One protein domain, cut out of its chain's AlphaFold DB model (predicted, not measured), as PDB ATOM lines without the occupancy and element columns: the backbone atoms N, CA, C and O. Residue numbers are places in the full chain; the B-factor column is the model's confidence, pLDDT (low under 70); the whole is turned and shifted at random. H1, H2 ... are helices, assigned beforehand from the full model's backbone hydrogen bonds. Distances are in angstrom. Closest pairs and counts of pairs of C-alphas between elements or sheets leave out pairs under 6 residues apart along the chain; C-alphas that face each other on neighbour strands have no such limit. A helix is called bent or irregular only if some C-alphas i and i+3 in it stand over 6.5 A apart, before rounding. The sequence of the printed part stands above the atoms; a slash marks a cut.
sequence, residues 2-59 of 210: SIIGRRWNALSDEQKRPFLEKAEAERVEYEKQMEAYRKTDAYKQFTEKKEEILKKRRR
ATOM      1  N   SER A   2     143.195 228.157 114.552       74.19
ATOM      2  CA  SER A   2     141.904 227.556 114.168       74.19
ATOM      3  C   SER A   2     141.081 227.152 115.402       74.19
ATOM      4  O   SER A   2     141.642 226.712 116.405       74.19
ATOM      5  N   ILE A   3     139.750 227.283 115.331       79.25
ATOM      6  CA  ILE A   3     138.795 226.920 116.402       79.25
ATOM      7  C   ILE A   3     138.971 225.452 116.838       79.25
ATOM      8  O   ILE A   3     138.814 225.127 118.012       79.25
ATOM      9  N   ILE A   4     139.385 224.584 115.912       78.75
ATOM     10  CA  ILE A   4     139.656 223.163 116.163       78.75
ATOM     11  C   ILE A   4     140.890 222.978 117.058       78.75
ATOM     12  O   ILE A   4     140.849 222.185 117.992       78.75
ATOM     13  N   GLY A   5     141.955 223.758 116.842       80.88
ATOM     14  CA  GLY A   5     143.170 223.684 117.664       80.88
ATOM     15  C   GLY A   5     142.936 224.133 119.107       80.88
ATOM     16  O   GLY A   5     143.470 223.537 120.035       80.88
ATOM     17  N   ARG A   6     142.065 225.131 119.316       82.88
ATOM     18  CA  ARG A   6     141.664 225.563 120.667       82.88
ATOM     19  C   ARG A   6     140.861 224.492 121.408       82.88
ATOM     20  O   ARG A   6     141.129 224.250 122.576       82.88
ATOM     21  N   ARG A   7     139.919 223.826 120.728       81.44
ATOM     22  CA  ARG A   7     139.135 222.726 121.317       81.44
ATOM     23  C   ARG A   7     139.991 221.502 121.623       81.44
ATOM     24  O   ARG A   7     139.813 220.912 122.675       81.44
ATOM     25  N   TRP A   8     140.944 221.167 120.755       82.94
ATOM     26  CA  TRP A   8     141.899 220.089 121.011       82.94
ATOM     27  C   TRP A   8     142.741 220.351 122.263       82.94
ATOM     28  O   TRP A   8     142.853 219.483 123.119       82.94
ATOM     29  N   ASN A   9     143.272 221.568 122.415       82.69
ATOM     30  CA  ASN A   9     144.091 221.921 123.577       82.69
ATOM     31  C   ASN A   9     143.302 221.934 124.896       82.69
ATOM     32  O   ASN A   9     143.905 221.734 125.945       82.69
ATOM     33  N   ALA A  10     141.982 222.129 124.843       86.81
ATOM     34  CA  ALA A  10     141.099 222.113 126.010       86.81
ATOM     35  C   ALA A  10     140.652 220.701 126.451       86.81
ATOM     36  O   ALA A  10     140.071 220.574 127.525       86.81
ATOM     37  N   LEU A  11     140.888 219.654 125.647       83.88
ATOM     38  CA  LEU A  11     140.579 218.264 126.016       83.88
ATOM     39  C   LEU A  11     141.614 217.725 127.016       83.88
ATOM     40  O   LEU A  11     142.810 218.003 126.875       83.88
ATOM     41  N   SER A  12     141.171 216.918 127.983       84.00
ATOM     42  CA  SER A  12     142.078 216.190 128.881       84.00
ATOM     43  C   SER A  12     142.801 215.058 128.143       84.00
ATOM     44  O   SER A  12     142.382 214.627 127.063       84.00
ATOM     45  N   ASP A  13     143.893 214.556 128.714       77.88
ATOM     46  CA  ASP A  13     144.700 213.513 128.067       77.88
ATOM     47  C   ASP A  13     143.914 212.209 127.862       77.88
ATOM     48  O   ASP A  13     144.052 211.561 126.827       77.88
ATOM     49  N   GLU A  14     142.983 211.890 128.764       80.56
ATOM     50  CA  GLU A  14     142.057 210.757 128.628       80.56
ATOM     51  C   GLU A  14     141.103 210.910 127.434       80.56
ATOM     52  O   GLU A  14     140.820 209.943 126.729       80.56
ATOM     53  N   GLN A  15     140.641 212.132 127.159       82.62
ATOM     54  CA  GLN A  15     139.751 212.418 126.030       82.62
ATOM     55  C   GLN A  15     140.500 212.457 124.693       82.62
ATOM     56  O   GLN A  15     139.915 212.175 123.646       82.62
ATOM     57  N   LYS A  16     141.793 212.794 124.714       87.44
ATOM     58  CA  LYS A  16     142.674 212.748 123.536       87.44
ATOM     59  C   LYS A  16     143.134 211.331 123.218       87.44
ATOM     60  O   LYS A  16     143.355 211.023 122.049       87.44
ATOM     61  N   ARG A  17     143.244 210.466 124.226       86.44
ATOM     62  CA  ARG A  17     143.747 209.093 124.117       86.44
ATOM     63  C   ARG A  17     143.160 208.266 122.959       86.44
ATOM     64  O   ARG A  17     143.963 207.761 122.183       86.44
ATOM     65  N   PRO A  18     141.834 208.175 122.734       88.00
ATOM     66  CA  PRO A  18     141.300 207.394 121.610       88.00
ATOM     67  C   PRO A  18     141.682 207.970 120.238       88.00
ATOM     68  O   PRO A  18     141.818 207.231 119.265       88.00
ATOM     69  N   PHE A  19     141.873 209.287 120.137       86.56
ATOM     70  CA  PHE A  19     142.336 209.924 118.904       86.56
ATOM     71  C   PHE A  19     143.831 209.697 118.682       86.56
ATOM     72  O   PHE A  19     144.250 209.523 117.542       86.56
ATOM     73  N   LEU A  20     144.621 209.678 119.759       85.12
ATOM     74  CA  LEU A  20     146.051 209.379 119.713       85.12
ATOM     75  C   LEU A  20     146.306 207.911 119.357       85.12
ATOM     76  O   LEU A  20     147.084 207.660 118.446       85.12
ATOM     77  N   GLU A  21     145.603 206.965 119.986       89.69
ATOM     78  CA  GLU A  21     145.691 205.533 119.658       89.69
ATOM     79  C   GLU A  21     145.276 205.272 118.203       89.69
ATOM     80  O   GLU A  21     145.948 204.541 117.479       89.69
ATOM     81  N   LYS A  22     144.208 205.925 117.727       88.88
ATOM     82  CA  LYS A  22     143.804 205.823 116.321       88.88
ATOM     83  C   LYS A  22     144.848 206.416 115.370       88.88
ATOM     84  O   LYS A  22     145.146 205.806 114.347       88.88
ATOM     85  N   ALA A  23     145.414 207.574 115.704       88.00
ATOM     86  CA  ALA A  23     146.474 208.191 114.909       88.00
ATOM     87  C   ALA A  23     147.743 207.327 114.883       88.00
ATOM     88  O   ALA A  23     148.402 207.234 113.850       88.00
ATOM     89  N   GLU A  24     148.077 206.671 115.995       87.56
ATOM     90  CA  GLU A  24     149.196 205.737 116.068       87.56
ATOM     91  C   GLU A  24     148.938 204.489 115.221       87.56
ATOM     92  O   GLU A  24     149.796 204.120 114.422       87.56
ATOM     93  N   ALA A  25     147.752 203.887 115.314       90.25
ATOM     94  CA  ALA A  25     147.379 202.740 114.491       90.25
ATOM     95  C   ALA A  25     147.438 203.069 112.987       90.25
ATOM     96  O   ALA A  25     148.006 202.309 112.204       90.25
ATOM     97  N   GLU A  26     146.920 204.234 112.584       88.12
ATOM     98  CA  GLU A  26     147.009 204.717 111.200       88.12
ATOM     99  C   GLU A  26     148.462 204.987 110.778       88.12
ATOM    100  O   GLU A  26     148.845 204.667 109.651       88.12
ATOM    101  N   ARG A  27     149.301 205.521 111.678       88.94
ATOM    102  CA  ARG A  27     150.737 205.724 111.430       88.94
ATOM    103  C   ARG A  27     151.458 204.396 111.201       88.94
ATOM    104  O   ARG A  27     152.250 204.310 110.267       88.94
ATOM    105  N   VAL A  28     151.192 203.386 112.029       92.44
ATOM    106  CA  VAL A  28     151.793 202.046 111.923       92.44
ATOM    107  C   VAL A  28     151.393 201.377 110.610       92.44
ATOM    108  O   VAL A  28     152.243 200.834 109.903       92.44
ATOM    109  N   GLU A  29     150.117 201.457 110.239       89.06
ATOM    110  CA  GLU A  29     149.629 200.900 108.976       89.06
ATOM    111  C   GLU A  29     150.238 201.628 107.765       89.06
ATOM    112  O   GLU A  29     150.706 200.990 106.820       89.06
ATOM    113  N   TYR A  30     150.321 202.960 107.814       89.00
ATOM    114  CA  TYR A  30     150.997 203.749 106.785       89.00
ATOM    115  C   TYR A  30     152.481 203.387 106.662       89.00
ATOM    116  O   TYR A  30     152.988 203.239 105.553       89.00
ATOM    117  N   GLU A  31     153.180 203.214 107.782       88.75
ATOM    118  CA  GLU A  31     154.587 202.819 107.807       88.75
ATOM    119  C   GLU A  31     154.787 201.449 107.149       88.75
ATOM    120  O   GLU A  31     155.630 201.311 106.262       88.75
ATOM    121  N   LYS A  32     153.925 200.477 107.456       92.25
ATOM    122  CA  LYS A  32     153.926 199.153 106.824       92.25
ATOM    123  C   LYS A  32     153.669 199.217 105.315       92.25
ATOM    124  O   LYS A  32     154.368 198.564 104.537       92.25
ATOM    125  N   GLN A  33     152.695 200.015 104.877       89.19
ATOM    126  CA  GLN A  33     152.413 200.220 103.451       89.19
ATOM    127  C   GLN A  33     153.566 200.929 102.739       89.19
ATOM    128  O   GLN A  33     153.920 200.566 101.618       89.19
ATOM    129  N   MET A  34     154.199 201.900 103.396       85.56
ATOM    130  CA  MET A  34     155.381 202.579 102.878       85.56
ATOM    131  C   MET A  34     156.585 201.645 102.792       85.56
ATOM    132  O   MET A  34     157.333 201.731 101.825       85.56
ATOM    133  N   GLU A  35     156.780 200.730 103.740       89.31
ATOM    134  CA  GLU A  35     157.811 199.694 103.648       89.31
ATOM    135  C   GLU A  35     157.548 198.722 102.499       89.31
ATOM    136  O   GLU A  35     158.470 198.390 101.751       89.31
ATOM    137  N   ALA A  36     156.296 198.299 102.314       89.25
ATOM    138  CA  ALA A  36     155.907 197.480 101.172       89.25
ATOM    139  C   ALA A  36     156.166 198.225  99.854       89.25
ATOM    140  O   ALA A  36     156.808 197.678  98.958       89.25
ATOM    141  N   TYR A  37     155.769 199.499  99.767       86.81
ATOM    142  CA  TYR A  37     156.042 200.361  98.619       86.81
ATOM    143  C   TYR A  37     157.546 200.523  98.371       86.81
ATOM    144  O   TYR A  37     157.992 200.381  97.236       86.81
ATOM    145  N   ARG A  38     158.356 200.719  99.418       85.81
ATOM    146  CA  ARG A  38     159.822 200.809  99.314       85.81
ATOM    147  C   ARG A  38     160.468 199.541  98.756       85.81
ATOM    148  O   ARG A  38     161.507 199.626  98.108       85.81
ATOM    149  N   LYS A  39     159.866 198.374  98.996       88.94
ATOM    150  CA  LYS A  39     160.335 197.091  98.453       88.94
ATOM    151  C   LYS A  39     159.943 196.881  96.987       88.94
ATOM    152  O   LYS A  39     160.559 196.035  96.340       88.94
ATOM    153  N   THR A  40     158.966 197.629  96.462       89.25
ATOM    154  CA  THR A  40     158.541 197.509  95.059       89.25
ATOM    155  C   THR A  40     159.630 197.949  94.087       89.25
ATOM    156  O   THR A  40     160.402 198.874  94.353       89.25
ATOM    157  N   ASP A  41     159.649 197.325  92.910       83.88
ATOM    158  CA  ASP A  41     160.611 197.660  91.857       83.88
ATOM    159  C   ASP A  41     160.407 199.080  91.317       83.88
ATOM    160  O   ASP A  41     161.377 199.754  90.981       83.88
ATOM    161  N   ALA A  42     159.173 199.592  91.336       83.00
ATOM    162  CA  ALA A  42     158.878 200.978  90.975       83.00
ATOM    163  C   ALA A  42     159.588 201.984  91.900       83.00
ATOM    164  O   ALA A  42     160.125 202.989  91.426       83.00
ATOM    165  N   TYR A  43     159.629 201.716  93.211       83.12
ATOM    166  CA  TYR A  43     160.343 202.575  94.155       83.12
ATOM    167  C   TYR A  43     161.857 202.492  93.961       83.12
ATOM    168  O   TYR A  43     162.503 203.536  93.912       83.12
ATOM    169  N   LYS A  44     162.405 201.284  93.773       89.00
ATOM    170  CA  LYS A  44     163.838 201.086  93.491       89.00
ATOM    171  C   LYS A  44     164.274 201.846  92.238       89.00
ATOM    172  O   LYS A  44     165.214 202.636  92.301       89.00
ATOM    173  N   GLN A  45     163.528 201.708  91.142       86.31
ATOM    174  CA  GLN A  45     163.782 202.433  89.894       86.31
ATOM    175  C   GLN A  45     163.701 203.952  90.085       86.31
ATOM    176  O   GLN A  45     164.534 204.693  89.563       86.31
ATOM    177  N   PHE A  46     162.723 204.440  90.854       87.25
ATOM    178  CA  PHE A  46     162.617 205.862  91.172       87.25
ATOM    179  C   PHE A  46     163.815 206.358  91.992       87.25
ATOM    180  O   PHE A  46     164.365 207.417  91.681       87.25
ATOM    181  N   THR A  47     164.236 205.613  93.017       84.75
ATOM    182  CA  THR A  47     165.382 205.984  93.857       84.75
ATOM    183  C   THR A  47     166.691 205.952  93.085       84.75
ATOM    184  O   THR A  47     167.436 206.925  93.153       84.75
ATOM    185  N   GLU A  48     166.930 204.914  92.284       88.06
ATOM    186  CA  GLU A  48     168.121 204.797  91.440       88.06
ATOM    187  C   GLU A  48     168.178 205.934  90.423       88.06
ATOM    188  O   GLU A  48     169.180 206.641  90.341       88.06
ATOM    189  N   LYS A  49     167.071 206.210  89.724       87.12
ATOM    190  CA  LYS A  49     166.990 207.315  88.762       87.12
ATOM    191  C   LYS A  49     167.197 208.673  89.434       87.12
ATOM    192  O   LYS A  49     167.885 209.540  88.893       87.12
ATOM    193  N   LYS A  50     166.632 208.875  90.628       86.38
ATOM    194  CA  LYS A  50     166.819 210.100  91.418       86.38
ATOM    195  C   LYS A  50     168.278 210.273  91.839       86.38
ATOM    196  O   LYS A  50     168.811 211.373  91.699       86.38
ATOM    197  N   GLU A  51     168.919 209.220  92.337       84.75
ATOM    198  CA  GLU A  51     170.333 209.247  92.717       84.75
ATOM    199  C   GLU A  51     171.246 209.440  91.512       84.75
ATOM    200  O   GLU A  51     172.198 210.214  91.593       84.75
ATOM    201  N   GLU A  52     170.940 208.821  90.376       86.69
ATOM    202  CA  GLU A  52     171.694 208.983  89.141       86.69
ATOM    203  C   GLU A  52     171.637 210.436  88.650       86.69
ATOM    204  O   GLU A  52     172.673 211.031  88.346       86.69
ATOM    205  N   ILE A  53     170.450 211.054  88.663       83.94
ATOM    206  CA  ILE A  53     170.271 212.479  88.347       83.94
ATOM    207  C   ILE A  53     171.053 213.353  89.335       83.94
ATOM    208  O   ILE A  53     171.749 214.282  88.922       83.94
ATOM    209  N   LEU A  54     170.982 213.064  90.640       80.06
ATOM    210  CA  LEU A  54     171.702 213.837  91.654       80.06
ATOM    211  C   LEU A  54     173.221 213.698  91.506       80.06
ATOM    212  O   LEU A  54     173.949 214.679  91.642       80.06
ATOM    213  N   LYS A  55     173.710 212.491  91.211       83.81
ATOM    214  CA  LYS A  55     175.129 212.185  91.004       83.81
ATOM    215  C   LYS A  55     175.640 212.840  89.728       83.81
ATOM    216  O   LYS A  55     176.723 213.416  89.758       83.81
ATOM    217  N   LYS A  56     174.847 212.844  88.651       78.25
ATOM    218  CA  LYS A  56     175.117 213.608  87.423       78.25
ATOM    219  C   LYS A  56     175.200 215.110  87.712       78.25
ATOM    220  O   LYS A  56     176.187 215.731  87.336       78.25
ATOM    221  N   ARG A  57     174.255 215.680  88.473       77.50
ATOM    222  CA  ARG A  57     174.298 217.099  88.891       77.50
ATOM    223  C   ARG A  57     175.514 217.420  89.764       77.50
ATOM    224  O   ARG A  57     176.176 218.421  89.527       77.50
ATOM    225  N   ARG A  58     175.841 216.570  90.745       78.81
ATOM    226  CA  ARG A  58     177.012 216.750  91.628       78.81
ATOM    227  C   ARG A  58     178.336 216.615  90.883       78.81
ATOM    228  O   ARG A  58     179.275 217.316  91.238       78.81
ATOM    229  N   ARG A  59     178.417 215.726  89.887       77.38
ATOM    230  CA  ARG A  59     179.584 215.604  89.001       77.38
ATOM    231  C   ARG A  59     179.743 216.865  88.154       77.38
ATOM    232  O   ARG A  59     180.798 217.465  88.274       77.38
TER     233      ARG A  59
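Overview. This is residues 2 to 59 of the 210 residues of the protein "HMG box domain-containing protein" of Toxocara canis (UniProt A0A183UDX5). One long helix, H2, makes the base of a wide, open U, and a helix folds away from each of its ends towards the same side: the short H1 at its first end and the longer H3 at its last. The helices meet only near their ends at two corners, with no packed core, and the space between H1 and H3 is empty. The printed part has 58 residues with three named helices in the order H1, H2, H3 and no named strand; the class is all helix. It is extended, with a radius of gyration of the C-alphas of 19.8 A, and its C-alphas span 54 by 25 by 14 A.

Along the chain. The longest helix is H2, residues 13 to 39, which measures 37.3 A from C-alpha 13 at (144.700, 213.513, 128.067) to C-alpha 39 at (160.335, 197.091, 98.453). It is irregular, but only just: C-alphas 15 and 18 are 6.9 A apart. It also has a kink of 29 degrees near residue 20. Before it comes H1, residues 3 to 10, 11.0 A long, which begins with C-alpha 3 at (138.795, 226.920, 116.402). After it comes H3, residues 41 to 59, 26.3 A long, which ends with C-alpha 59 at (179.584, 215.604, 89.001).

Arrangement. H2 touches no helix. H2 and H3 are close but not clearly touching; their closest C-alphas, those of Tyr 37 and Tyr 43, are 6.6 A apart. Their lines are about perpendicular, at 79 degrees, and their centres are 29.3 A apart. H1 and H2 are also close but not clearly touching, with the C-alphas of Trp 8 and Lys 16 the closest at 7.8 A. These two run opposite ways at a steep tilt of 66 degrees. H1 and H3 are apart. In H1 and H3 every O i to N i+4 pair is within hydrogen-bond range; in H2, 21 of 23 are.

Size, cuts and confidence. The two C-alphas farthest apart are those of Glu 14 and Arg 59, at 54.8 A, while the first and last printed C-alphas, Ser 2 and Arg 59, are 46.9 A apart. The printed part has no cut, and both links, H1 to H2 and H2 to H3, are tight. Residues 17 to 37, which belong to H2, and residues 48 to 59, which belong to H3, are among those that stand free. The mean pLDDT of the printed part is 85.2, and no printed residue is under 70.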